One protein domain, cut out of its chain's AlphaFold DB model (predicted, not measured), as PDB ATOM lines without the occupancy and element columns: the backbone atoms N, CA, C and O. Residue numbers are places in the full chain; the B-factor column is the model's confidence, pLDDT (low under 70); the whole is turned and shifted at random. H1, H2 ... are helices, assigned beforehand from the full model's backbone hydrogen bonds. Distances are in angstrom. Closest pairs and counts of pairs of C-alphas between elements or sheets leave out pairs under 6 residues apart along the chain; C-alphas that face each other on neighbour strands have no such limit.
ATOM      1  N   SER A  11     143.491  81.722 113.527       48.97
ATOM      2  CA  SER A  11     143.770  81.412 114.926       48.97
ATOM      3  C   SER A  11     144.516  82.527 115.656       48.97
ATOM      4  O   SER A  11     144.113  82.866 116.762       48.97
ATOM      5  N   SER A  12     145.558  83.123 115.062       52.59
ATOM      6  CA  SER A  12     146.309  84.208 115.710       52.59
ATOM      7  C   SER A  12     145.445  85.459 115.854       52.59
ATOM      8  O   SER A  12     145.303  85.982 116.951       52.59
ATOM      9  N   ASN A  13     144.741  85.840 114.783       57.50
ATOM     10  CA  ASN A  13     143.842  86.995 114.808       57.50
ATOM     11  C   ASN A  13     142.644  86.793 115.756       57.50
ATOM     12  O   ASN A  13     142.141  87.754 116.325       57.50
ATOM     13  N   LEU A  14     142.176  85.554 115.948       57.56
ATOM     14  CA  LEU A  14     141.099  85.259 116.896       57.56
ATOM     15  C   LEU A  14     141.575  85.348 118.352       57.56
ATOM     16  O   LEU A  14     140.846  85.861 119.196       57.56
ATOM     17  N   VAL A  15     142.793  84.881 118.650       60.94
ATOM     18  CA  VAL A  15     143.412  85.042 119.979       60.94
ATOM     19  C   VAL A  15     143.608  86.528 120.304       60.94
ATOM     20  O   VAL A  15     143.323  86.955 121.427       60.94
ATOM     21  N   ASP A  16     143.984  87.330 119.309       74.31
ATOM     22  CA  ASP A  16     144.136  88.783 119.446       74.31
ATOM     23  C   ASP A  16     142.781  89.487 119.675       74.31
ATOM     24  O   ASP A  16     142.676  90.374 120.519       74.31
ATOM     25  N   LEU A  17     141.700  89.042 119.019       77.81
ATOM     26  CA  LEU A  17     140.349  89.584 119.242       77.81
ATOM     27  C   LEU A  17     139.766  89.202 120.606       77.81
ATOM     28  O   LEU A  17     139.148  90.032 121.267       77.81
ATOM     29  N   CYS A  18     139.955  87.959 121.050       80.12
ATOM     30  CA  CYS A  18     139.470  87.508 122.355       80.12
ATOM     31  C   CYS A  18     140.197  88.213 123.507       80.12
ATOM     32  O   CYS A  18     139.567  88.610 124.489       80.12
ATOM     33  N   SER A  19     141.516  88.385 123.390       79.50
ATOM     34  CA  SER A  19     142.297  89.144 124.372       79.50
ATOM     35  C   SER A  19     141.935  90.631 124.351       79.50
ATOM     36  O   SER A  19     141.719  91.212 125.415       79.50
ATOM     37  N   GLY A  20     141.753  91.220 123.165       83.19
ATOM     38  CA  GLY A  20     141.263  92.589 123.001       83.19
ATOM     39  C   GLY A  20     139.882  92.812 123.619       83.19
ATOM     40  O   GLY A  20     139.683  93.787 124.341       83.19
ATOM     41  N   TYR A  21     138.952  91.874 123.424       85.62
ATOM     42  CA  TYR A  21     137.617  91.940 124.019       85.62
ATOM     43  C   TYR A  21     137.663  91.896 125.546       85.62
ATOM     44  O   TYR A  21     136.977  92.671 126.207       85.62
ATOM     45  N   LYS A  22     138.515  91.043 126.129       86.94
ATOM     46  CA  LYS A  22     138.697  91.003 127.584       86.94
ATOM     47  C   LYS A  22     139.172  92.356 128.126       86.94
ATOM     48  O   LYS A  22     138.582  92.870 129.069       86.94
ATOM     49  N   VAL A  23     140.193  92.945 127.502       87.19
ATOM     50  CA  VAL A  23     140.711  94.268 127.892       87.19
ATOM     51  C   VAL A  23     139.636  95.345 127.739       87.19
ATOM     52  O   VAL A  23     139.505  96.223 128.590       87.19
ATOM     53  N   PHE A  24     138.838  95.274 126.678       86.06
ATOM     54  CA  PHE A  24     137.726  96.190 126.456       86.06
ATOM     55  C   PHE A  24     136.661  96.100 127.567       86.06
ATOM     56  O   PHE A  24     136.195  97.130 128.053       86.06
ATOM     57  N   LEU A  25     136.329  94.896 128.044       89.31
ATOM     58  CA  LEU A  25     135.424  94.720 129.186       89.31
ATOM     59  C   LEU A  25     136.020  95.272 130.492       89.31
ATOM     60  O   LEU A  25     135.327  95.977 131.221       89.31
ATOM     61  N   GLU A  26     137.309  95.042 130.750       89.88
ATOM     62  CA  GLU A  26     138.007  95.596 131.923       89.88
ATOM     63  C   GLU A  26     138.018  97.141 131.910       89.88
ATOM     64  O   GLU A  26     137.905  97.801 132.949       89.88
ATOM     65  N   GLN A  27     138.089  97.759 130.727       87.88
ATOM     66  CA  GLN A  27     137.951  99.211 130.579       87.88
ATOM     67  C   GLN A  27     136.537  99.695 130.913       87.88
ATOM     68  O   GLN A  27     136.387 100.726 131.578       87.88
ATOM     69  N   ILE A  28     135.505  98.960 130.491       89.75
ATOM     70  CA  ILE A  28     134.121  99.251 130.881       89.75
ATOM     71  C   ILE A  28     133.974  99.139 132.398       89.75
ATOM     72  O   ILE A  28     133.384 100.033 133.001       89.75
ATOM     73  N   ASP A  29     134.554  98.113 133.020       89.56
ATOM     74  CA  ASP A  29     134.506  97.919 134.471       89.56
ATOM     75  C   ASP A  29     135.138  99.088 135.224       89.56
ATOM     76  O   ASP A  29     134.479  99.701 136.067       89.56
ATOM     77  N   SER A  30     136.367  99.468 134.868       88.19
ATOM     78  CA  SER A  30     137.047 100.610 135.498       88.19
ATOM     79  C   SER A  30     136.286 101.926 135.303       88.19
ATOM     80  O   SER A  30     136.171 102.738 136.223       88.19
ATOM     81  N   THR A  31     135.694 102.134 134.125       86.25
ATOM     82  CA  THR A  31     134.895 103.334 133.849       86.25
ATOM     83  C   THR A  31     133.591 103.323 134.643       86.25
ATOM     84  O   THR A  31     133.188 104.346 135.198       86.25
ATOM     85  N   ASN A  32     132.936 102.169 134.737       88.50
ATOM     86  CA  ASN A  32     131.706 101.997 135.499       88.50
ATOM     87  C   ASN A  32     131.937 102.150 136.998       88.50
ATOM     88  O   ASN A  32     131.080 102.713 137.672       88.50
ATOM     89  N   GLU A  33     133.077 101.711 137.523       88.94
ATOM     90  CA  GLU A  33     133.453 101.942 138.916       88.94
ATOM     91  C   GLU A  33     133.488 103.443 139.226       88.94
ATOM     92  O   GLU A  33     132.811 103.903 140.146       88.94
ATOM     93  N   VAL A  34     134.161 104.236 138.387       89.31
ATOM     94  CA  VAL A  34     134.202 105.701 138.526       89.31
ATOM     95  C   VAL A  34     132.803 106.317 138.408       89.31
ATOM     96  O   VAL A  34     132.410 107.131 139.249       89.31
ATOM     97  N   ARG A  35     132.016 105.902 137.408       87.75
ATOM     98  CA  ARG A  35     130.655 106.419 137.182       87.75
ATOM     99  C   ARG A  35     129.691 106.087 138.315       87.75
ATOM    100  O   ARG A  35     128.859 106.925 138.655       87.75
ATOM    101  N   ARG A  36     129.834 104.918 138.954       88.06
ATOM    102  CA  ARG A  36     129.056 104.547 140.150       88.06
ATOM    103  C   ARG A  36     129.262 105.549 141.277       88.06
ATOM    104  O   ARG A  36     128.282 105.967 141.887       88.06
ATOM    105  N   TYR A  37     130.502 105.968 141.528       86.94
ATOM    106  CA  TYR A  37     130.795 106.972 142.556       86.94
ATOM    107  C   TYR A  37     130.273 108.367 142.198       86.94
ATOM    108  O   TYR A  37     129.912 109.134 143.088       86.94
ATOM    109  N   GLN A  38     130.206 108.691 140.907       89.19
ATOM    110  CA  GLN A  38     129.716 109.979 140.408       89.19
ATOM    111  C   GLN A  38     128.186 110.030 140.252       89.19
ATOM    112  O   GLN A  38     127.631 111.108 140.046       89.19
ATOM    113  N   GLY A  39     127.494 108.892 140.382       87.94
ATOM    114  CA  GLY A  39     126.050 108.785 140.150       87.94
ATOM    115  C   GLY A  39     125.659 108.864 138.670       87.94
ATOM    116  O   GLY A  39     124.511 109.173 138.354       87.94
ATOM    117  N   GLU A  40     126.604 108.609 137.762       86.00
ATOM    118  CA  GLU A  40     126.382 108.615 136.317       86.00
ATOM    119  C   GLU A  40     125.848 107.268 135.812       86.00
ATOM    120  O   GLU A  40     125.977 106.224 136.458       86.00
ATOM    121  N   THR A  41     125.248 107.275 134.621       88.38
ATOM    122  CA  THR A  41     124.751 106.055 133.982       88.38
ATOM    123  C   THR A  41     125.896 105.132 133.570       88.38
ATOM    124  O   THR A  41     126.874 105.540 132.930       88.38
ATOM    125  N   LEU A  42     125.748 103.855 133.923       88.81
ATOM    126  CA  LEU A  42     126.734 102.830 133.602       88.81
ATOM    127  C   LEU A  42     126.735 102.534 132.106       88.81
ATOM    128  O   LEU A  42     125.689 102.484 131.457       88.81
ATOM    129  N   ILE A  43     127.932 102.329 131.579       87.88
ATOM    130  CA  ILE A  43     128.162 101.813 130.239       87.88
ATOM    131  C   ILE A  43     127.678 100.362 130.208       87.88
ATOM    132  O   ILE A  43     127.996  99.569 131.096       87.88
ATOM    133  N   THR A  44     126.892 100.031 129.188       89.25
ATOM    134  CA  THR A  44     126.416  98.672 128.925       89.25
ATOM    135  C   THR A  44     127.530  97.816 128.342       89.25
ATOM    136  O   THR A  44     128.307  98.297 127.521       89.25
ATOM    137  N   TYR A  45     127.572  96.542 128.720       88.25
ATOM    138  CA  TYR A  45     128.523  95.585 128.161       88.25
ATOM    139  C   TYR A  45     128.004  95.082 126.810       88.25
ATOM    140  O   TYR A  45     126.945  94.446 126.794       88.25
ATOM    141  N   PRO A  46     128.693  95.366 125.692       87.00
ATOM    142  CA  PRO A  46     128.330  94.786 124.411       87.00
ATOM    143  C   PRO A  46     128.719  93.311 124.378       87.00
ATOM    144  O   PRO A  46     129.568  92.848 125.141       87.00
ATOM    145  N   THR A  47     128.091  92.570 123.478       88.75
ATOM    146  CA  THR A  47     128.438  91.180 123.190       88.75
ATOM    147  C   THR A  47     129.735  91.090 122.383       88.75
ATOM    148  O   THR A  47     130.170  92.046 121.742       88.75
ATOM    149  N   PHE A  48     130.349  89.903 122.362       84.81
ATOM    150  CA  PHE A  48     131.551  89.672 121.558       84.81
ATOM    151  C   PHE A  48     131.305  89.913 120.059       84.81
ATOM    152  O   PHE A  48     132.161  90.464 119.376       84.81
ATOM    153  N   GLU A  49     130.128  89.542 119.549       84.25
ATOM    154  CA  GLU A  49     129.767  89.751 118.141       84.25
ATOM    155  C   GLU A  49     129.665  91.242 117.793       84.25
ATOM    156  O   GLU A  49     130.162  91.661 116.746       84.25
ATOM    157  N   GLU A  50     129.092  92.049 118.687       84.69
ATOM    158  CA  GLU A  50     129.022  93.508 118.537       84.69
ATOM    159  C   GLU A  50     130.417  94.138 118.580       84.69
ATOM    160  O   GLU A  50     130.750  94.944 117.715       84.69
ATOM    161  N   TYR A  51     131.276  93.701 119.504       84.12
ATOM    162  CA  TYR A  51     132.669  94.150 119.569       84.12
ATOM    163  C   TYR A  51     133.447  93.833 118.284       84.12
ATOM    164  O   TYR A  51     134.178  94.678 117.763       84.12
ATOM    165  N   VAL A  52     133.278  92.629 117.729       83.56
ATOM    166  CA  VAL A  52     133.916  92.245 116.459       83.56
ATOM    167  C   VAL A  52     133.366  93.079 115.302       83.56
ATOM    168  O   VAL A  52     134.139  93.524 114.450       83.56
ATOM    169  N   ALA A  53     132.055  93.336 115.279       81.00
ATOM    170  CA  ALA A  53     131.438  94.207 114.285       81.00
ATOM    171  C   ALA A  53     132.012  95.632 114.358       81.00
ATOM    172  O   ALA A  53     132.404  96.173 113.326       81.00
ATOM    173  N   GLU A  54     132.161  96.201 115.555       79.19
ATOM    174  CA  GLU A  54     132.763  97.522 115.776       79.19
ATOM    175  C   GLU A  54     134.239  97.572 115.368       79.19
ATOM    176  O   GLU A  54     134.646  98.483 114.647       79.19
ATOM    177  N   CYS A  55     135.035  96.569 115.747       77.19
ATOM    178  CA  CYS A  55     136.442  96.480 115.351       77.19
ATOM    179  C   CYS A  55     136.591  96.379 113.830       77.19
ATOM    180  O   CYS A  55     137.453  97.030 113.240       77.19
ATOM    181  N   SER A  56     135.732  95.588 113.182       73.81
ATOM    182  CA  SER A  56     135.730  95.476 111.726       73.81
ATOM    183  C   SER A  56     135.302  96.785 111.059       73.81
ATOM    184  O   SER A  56     135.971  97.226 110.131       73.81
ATOM    185  N   ALA A  57     134.265  97.460 111.564       72.25
ATOM    186  CA  ALA A  57     133.815  98.750 111.048       72.25
ATOM    187  C   ALA A  57     134.902  99.828 111.187       72.25
ATOM    188  O   ALA A  57     135.163 100.557 110.232       72.25
ATOM    189  N   ALA A  58     135.592  99.869 112.329       65.12
ATOM    190  CA  ALA A  58     136.701 100.783 112.581       65.12
ATOM    191  C   ALA A  58     137.924 100.500 111.691       65.12
ATOM    192  O   ALA A  58     138.613 101.432 111.290       65.12
ATOM    193  N   ALA A  59     138.180  99.237 111.335       64.44
ATOM    194  CA  ALA A  59     139.261  98.874 110.416       64.44
ATOM    195  C   ALA A  59     139.002  99.323 108.963       64.44
ATOM    196  O   ALA A  59     139.948  99.465 108.187       64.44
ATOM    197  N   PHE A  60     137.738  99.543 108.585       55.34
ATOM    198  CA  PHE A  60     137.347 100.000 107.246       55.34
ATOM    199  C   PHE A  60     137.134 101.515 107.139       55.34
ATOM    200  O   PHE A  60     136.958 102.012 106.024       55.34
ATOM    201  N   ASP A  61     137.172 102.251 108.252       49.41
ATOM    202  CA  ASP A  61     136.953 103.695 108.279       49.41
ATOM    203  C   ASP A  61     138.294 104.447 108.448       49.41
ATOM    204  O   ASP A  61     138.868 104.463 109.539       49.41
ATOM    205  N   PRO A  62     138.843 105.070 107.383       53.47
ATOM    206  CA  PRO A  62     140.160 105.714 107.420       53.47
ATOM    207  C   PRO A  62     140.220 106.960 108.320       53.47
ATOM    208  O   PRO A  62     141.311 107.477 108.562       53.47
ATOM    209  N   GLU A  63     139.080 107.447 108.822       49.66
ATOM    210  CA  GLU A  63     138.999 108.563 109.773       49.66
ATOM    211  C   GLU A  63     138.666 108.128 111.208       49.66
ATOM    212  O   GLU A  63     138.608 108.981 112.104       49.66
ATOM    213  N   HIS A  64     138.498 106.824 111.471       44.97
ATOM    214  CA  HIS A  64     138.250 106.337 112.825       44.97
ATOM    215  C   HIS A  64     139.519 106.474 113.663       44.97
ATOM    216  O   HIS A  64     140.403 105.618 113.690       44.97
ATOM    217  N   LYS A  65     139.611 107.601 114.372       46.66
ATOM    218  CA  LYS A  65     140.569 107.813 115.452       46.66
ATOM    219  C   LYS A  65     140.222 106.859 116.589       46.66
ATOM    220  O   LYS A  65     139.630 107.267 117.588       46.66
ATOM    221  N   PHE A  66     140.626 105.599 116.455       46.31
ATOM    222  CA  PHE A  66     140.925 104.785 117.620       46.31
ATOM    223  C   PHE A  66     141.903 105.611 118.451       46.31
ATOM    224  O   PHE A  66     142.978 105.982 117.977       46.31
ATOM    225  N   SER A  67     141.439 106.039 119.626       40.09
ATOM    226  CA  SER A  67     142.186 106.889 120.547       40.09
ATOM    227  C   SER A  67     143.631 106.403 120.604       40.09
ATOM    228  O   SER A  67     143.864 105.218 120.844       40.09
ATOM    229  N   ALA A  68     144.572 107.308 120.332       44.16
ATOM    230  CA  ALA A  68     146.005 107.092 120.110       44.16
ATOM    231  C   ALA A  68     146.780 106.509 121.320       44.16
ATOM    232  O   ALA A  68     147.961 106.777 121.499       44.16
ATOM    233  N   ARG A  69     146.113 105.734 122.177       43.97
ATOM    234  CA  ARG A  69     146.651 105.056 123.357       43.97
ATOM    235  C   ARG A  69     146.988 103.585 123.120       43.97
ATOM    236  O   ARG A  69     147.647 102.992 123.964       43.97
ATOM    237  N   ILE A  70     146.571 102.985 121.999       49.22
ATOM    238  CA  ILE A  70     146.998 101.614 121.660       49.22
ATOM    239  C   ILE A  70     148.459 101.605 121.177       49.22
ATOM    240  O   ILE A  70     149.201 100.693 121.529       49.22
ATOM    241  N   ASP A  71     148.915 102.661 120.493       37.31
ATOM    242  CA  ASP A  71     150.329 102.806 120.100       37.31
ATOM    243  C   ASP A  71     151.277 102.934 121.312       37.31
ATOM    244  O   ASP A  71     152.427 102.503 121.247       37.31
ATOM    245  N   GLU A  72     150.800 103.433 122.461       44.22
ATOM    246  CA  GLU A  72     151.573 103.394 123.714       44.22
ATOM    247  C   GLU A  72     151.683 101.970 124.293       44.22
ATOM    248  O   GLU A  72     152.711 101.628 124.875       44.22
ATOM    249  N   LEU A  73     150.688 101.101 124.086       45.78
ATOM    250  CA  LEU A  73     150.696  99.713 124.576       45.78
ATOM    251  C   LEU A  73     151.565  98.776 123.728       45.78
ATOM    252  O   LEU A  73     152.161  97.847 124.273       45.78
ATOM    253  N   VAL A  74     151.725  99.059 122.431       48.03
ATOM    254  CA  VAL A  74     152.713  98.365 121.582       48.03
ATOM    255  C   VAL A  74     154.148  98.702 122.017       48.03
ATOM    256  O   VAL A  74     155.044  97.870 121.895       48.03
ATOM    257  N   SER A  75     154.380  99.872 122.624       40.16
ATOM    258  CA  SER A  75     155.696 100.211 123.187       40.16
ATOM    259  C   SER A  75     156.028  99.458 124.486       40.16
ATOM    260  O   SER A  75     157.203  99.288 124.805       40.16
ATOM    261  N   ILE A  76     155.019  98.949 125.208       45.03
ATOM    262  CA  ILE A  76     155.218  98.175 126.447       45.03
ATOM    263  C   ILE A  76     155.516  96.698 126.141       45.03
ATOM    264  O   ILE A  76     156.253  96.057 126.891       45.03
ATOM    265  N   SER A  77     155.029  96.151 125.021       43.53
ATOM    266  CA  SER A  77     155.346  94.769 124.623       43.53
ATOM    267  C   SER A  77     156.760  94.608 124.049       43.53
ATOM    268  O   SER A  77     157.305  93.507 124.078       43.53
ATOM    269  N   HIS A  78     157.401  95.694 123.603       40.81
ATOM    270  CA  HIS A  78     158.750  95.665 123.023       40.81
ATOM    271  C   HIS A  78     159.894  95.838 124.043       40.81
ATOM    272  O   HIS A  78     161.053  95.962 123.657       40.81
ATOM    273  N   VAL A  79     159.595  95.826 125.348       45.47
ATOM    274  CA  VAL A  79     160.612  95.852 126.423       45.47
ATOM    275  C   VAL A  79     160.962  94.440 126.925       45.47
ATOM    276  O   VAL A  79     161.916  94.273 127.678       45.47
TER     277      VAL A  79
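AT A GLANCE: This is residues 11 to 79 of the 133 residues of an uncharacterized protein of Sinorhizobium medicae (strain WSM419) (UniProt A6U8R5). One long helix, H1, makes the longest axis; after it the chain folds back along it through residues 39 to 47, and a shorter helix, H2, starts near residues 17 to 21 of H1 and runs off about perpendicular to it, their lines at 75 degrees. A small third helix, H3, sticks out by itself beyond a loop. The printed part has 69 residues with three named helices, in the order H1, H2, H3, and no named strand; the class is all helix. The whole is loose, with a radius of gyration of the C-alphas of 14.1 A and spans of 38 by 31 by 27 A.

HOW THE PARTS SIT: Begin with H1, residues 11 to 38, and look from its residues 17 to 21 to residues 48 to 52 of H2, which is residues 48 to 60. With these parts alone the two helices only just touch, with 3 pairs of C-alphas within 8 A. The closest C-alphas are those of Tyr 21 and Phe 48, 6.9 A apart. Their lines are about perpendicular, at 75 degrees. H3, residues 70 to 77, is apart from both H1 and H2. In H1 and H2 every O i to N i+4 pair is within hydrogen-bond range; in H3 it is 2 of 4.

IN THESE COORDINATES: Find C-alpha 11 at (143.770, 81.412, 114.926); from there H1 runs 40.8 A to C-alpha 38 at (129.716, 109.979, 140.408). H2 covers 18.6 A from Phe 48 to Phe 60. H3 covers 11.2 A from Ile 70 and ends at C-alpha 77, (155.346, 94.769, 124.623).

THE WHOLE: The C-alphas of Ser 11 and Gly 39 are the two farthest apart, at 41.2 A. The printed part has no cut, and both links are short, with 9 residues each. Residues 11 to 16, 59 to 65 and 67 to 79 stand free. The mean pLDDT of the printed part is 71.0, and residues 11 to 15 and 58 to 79 are under 70.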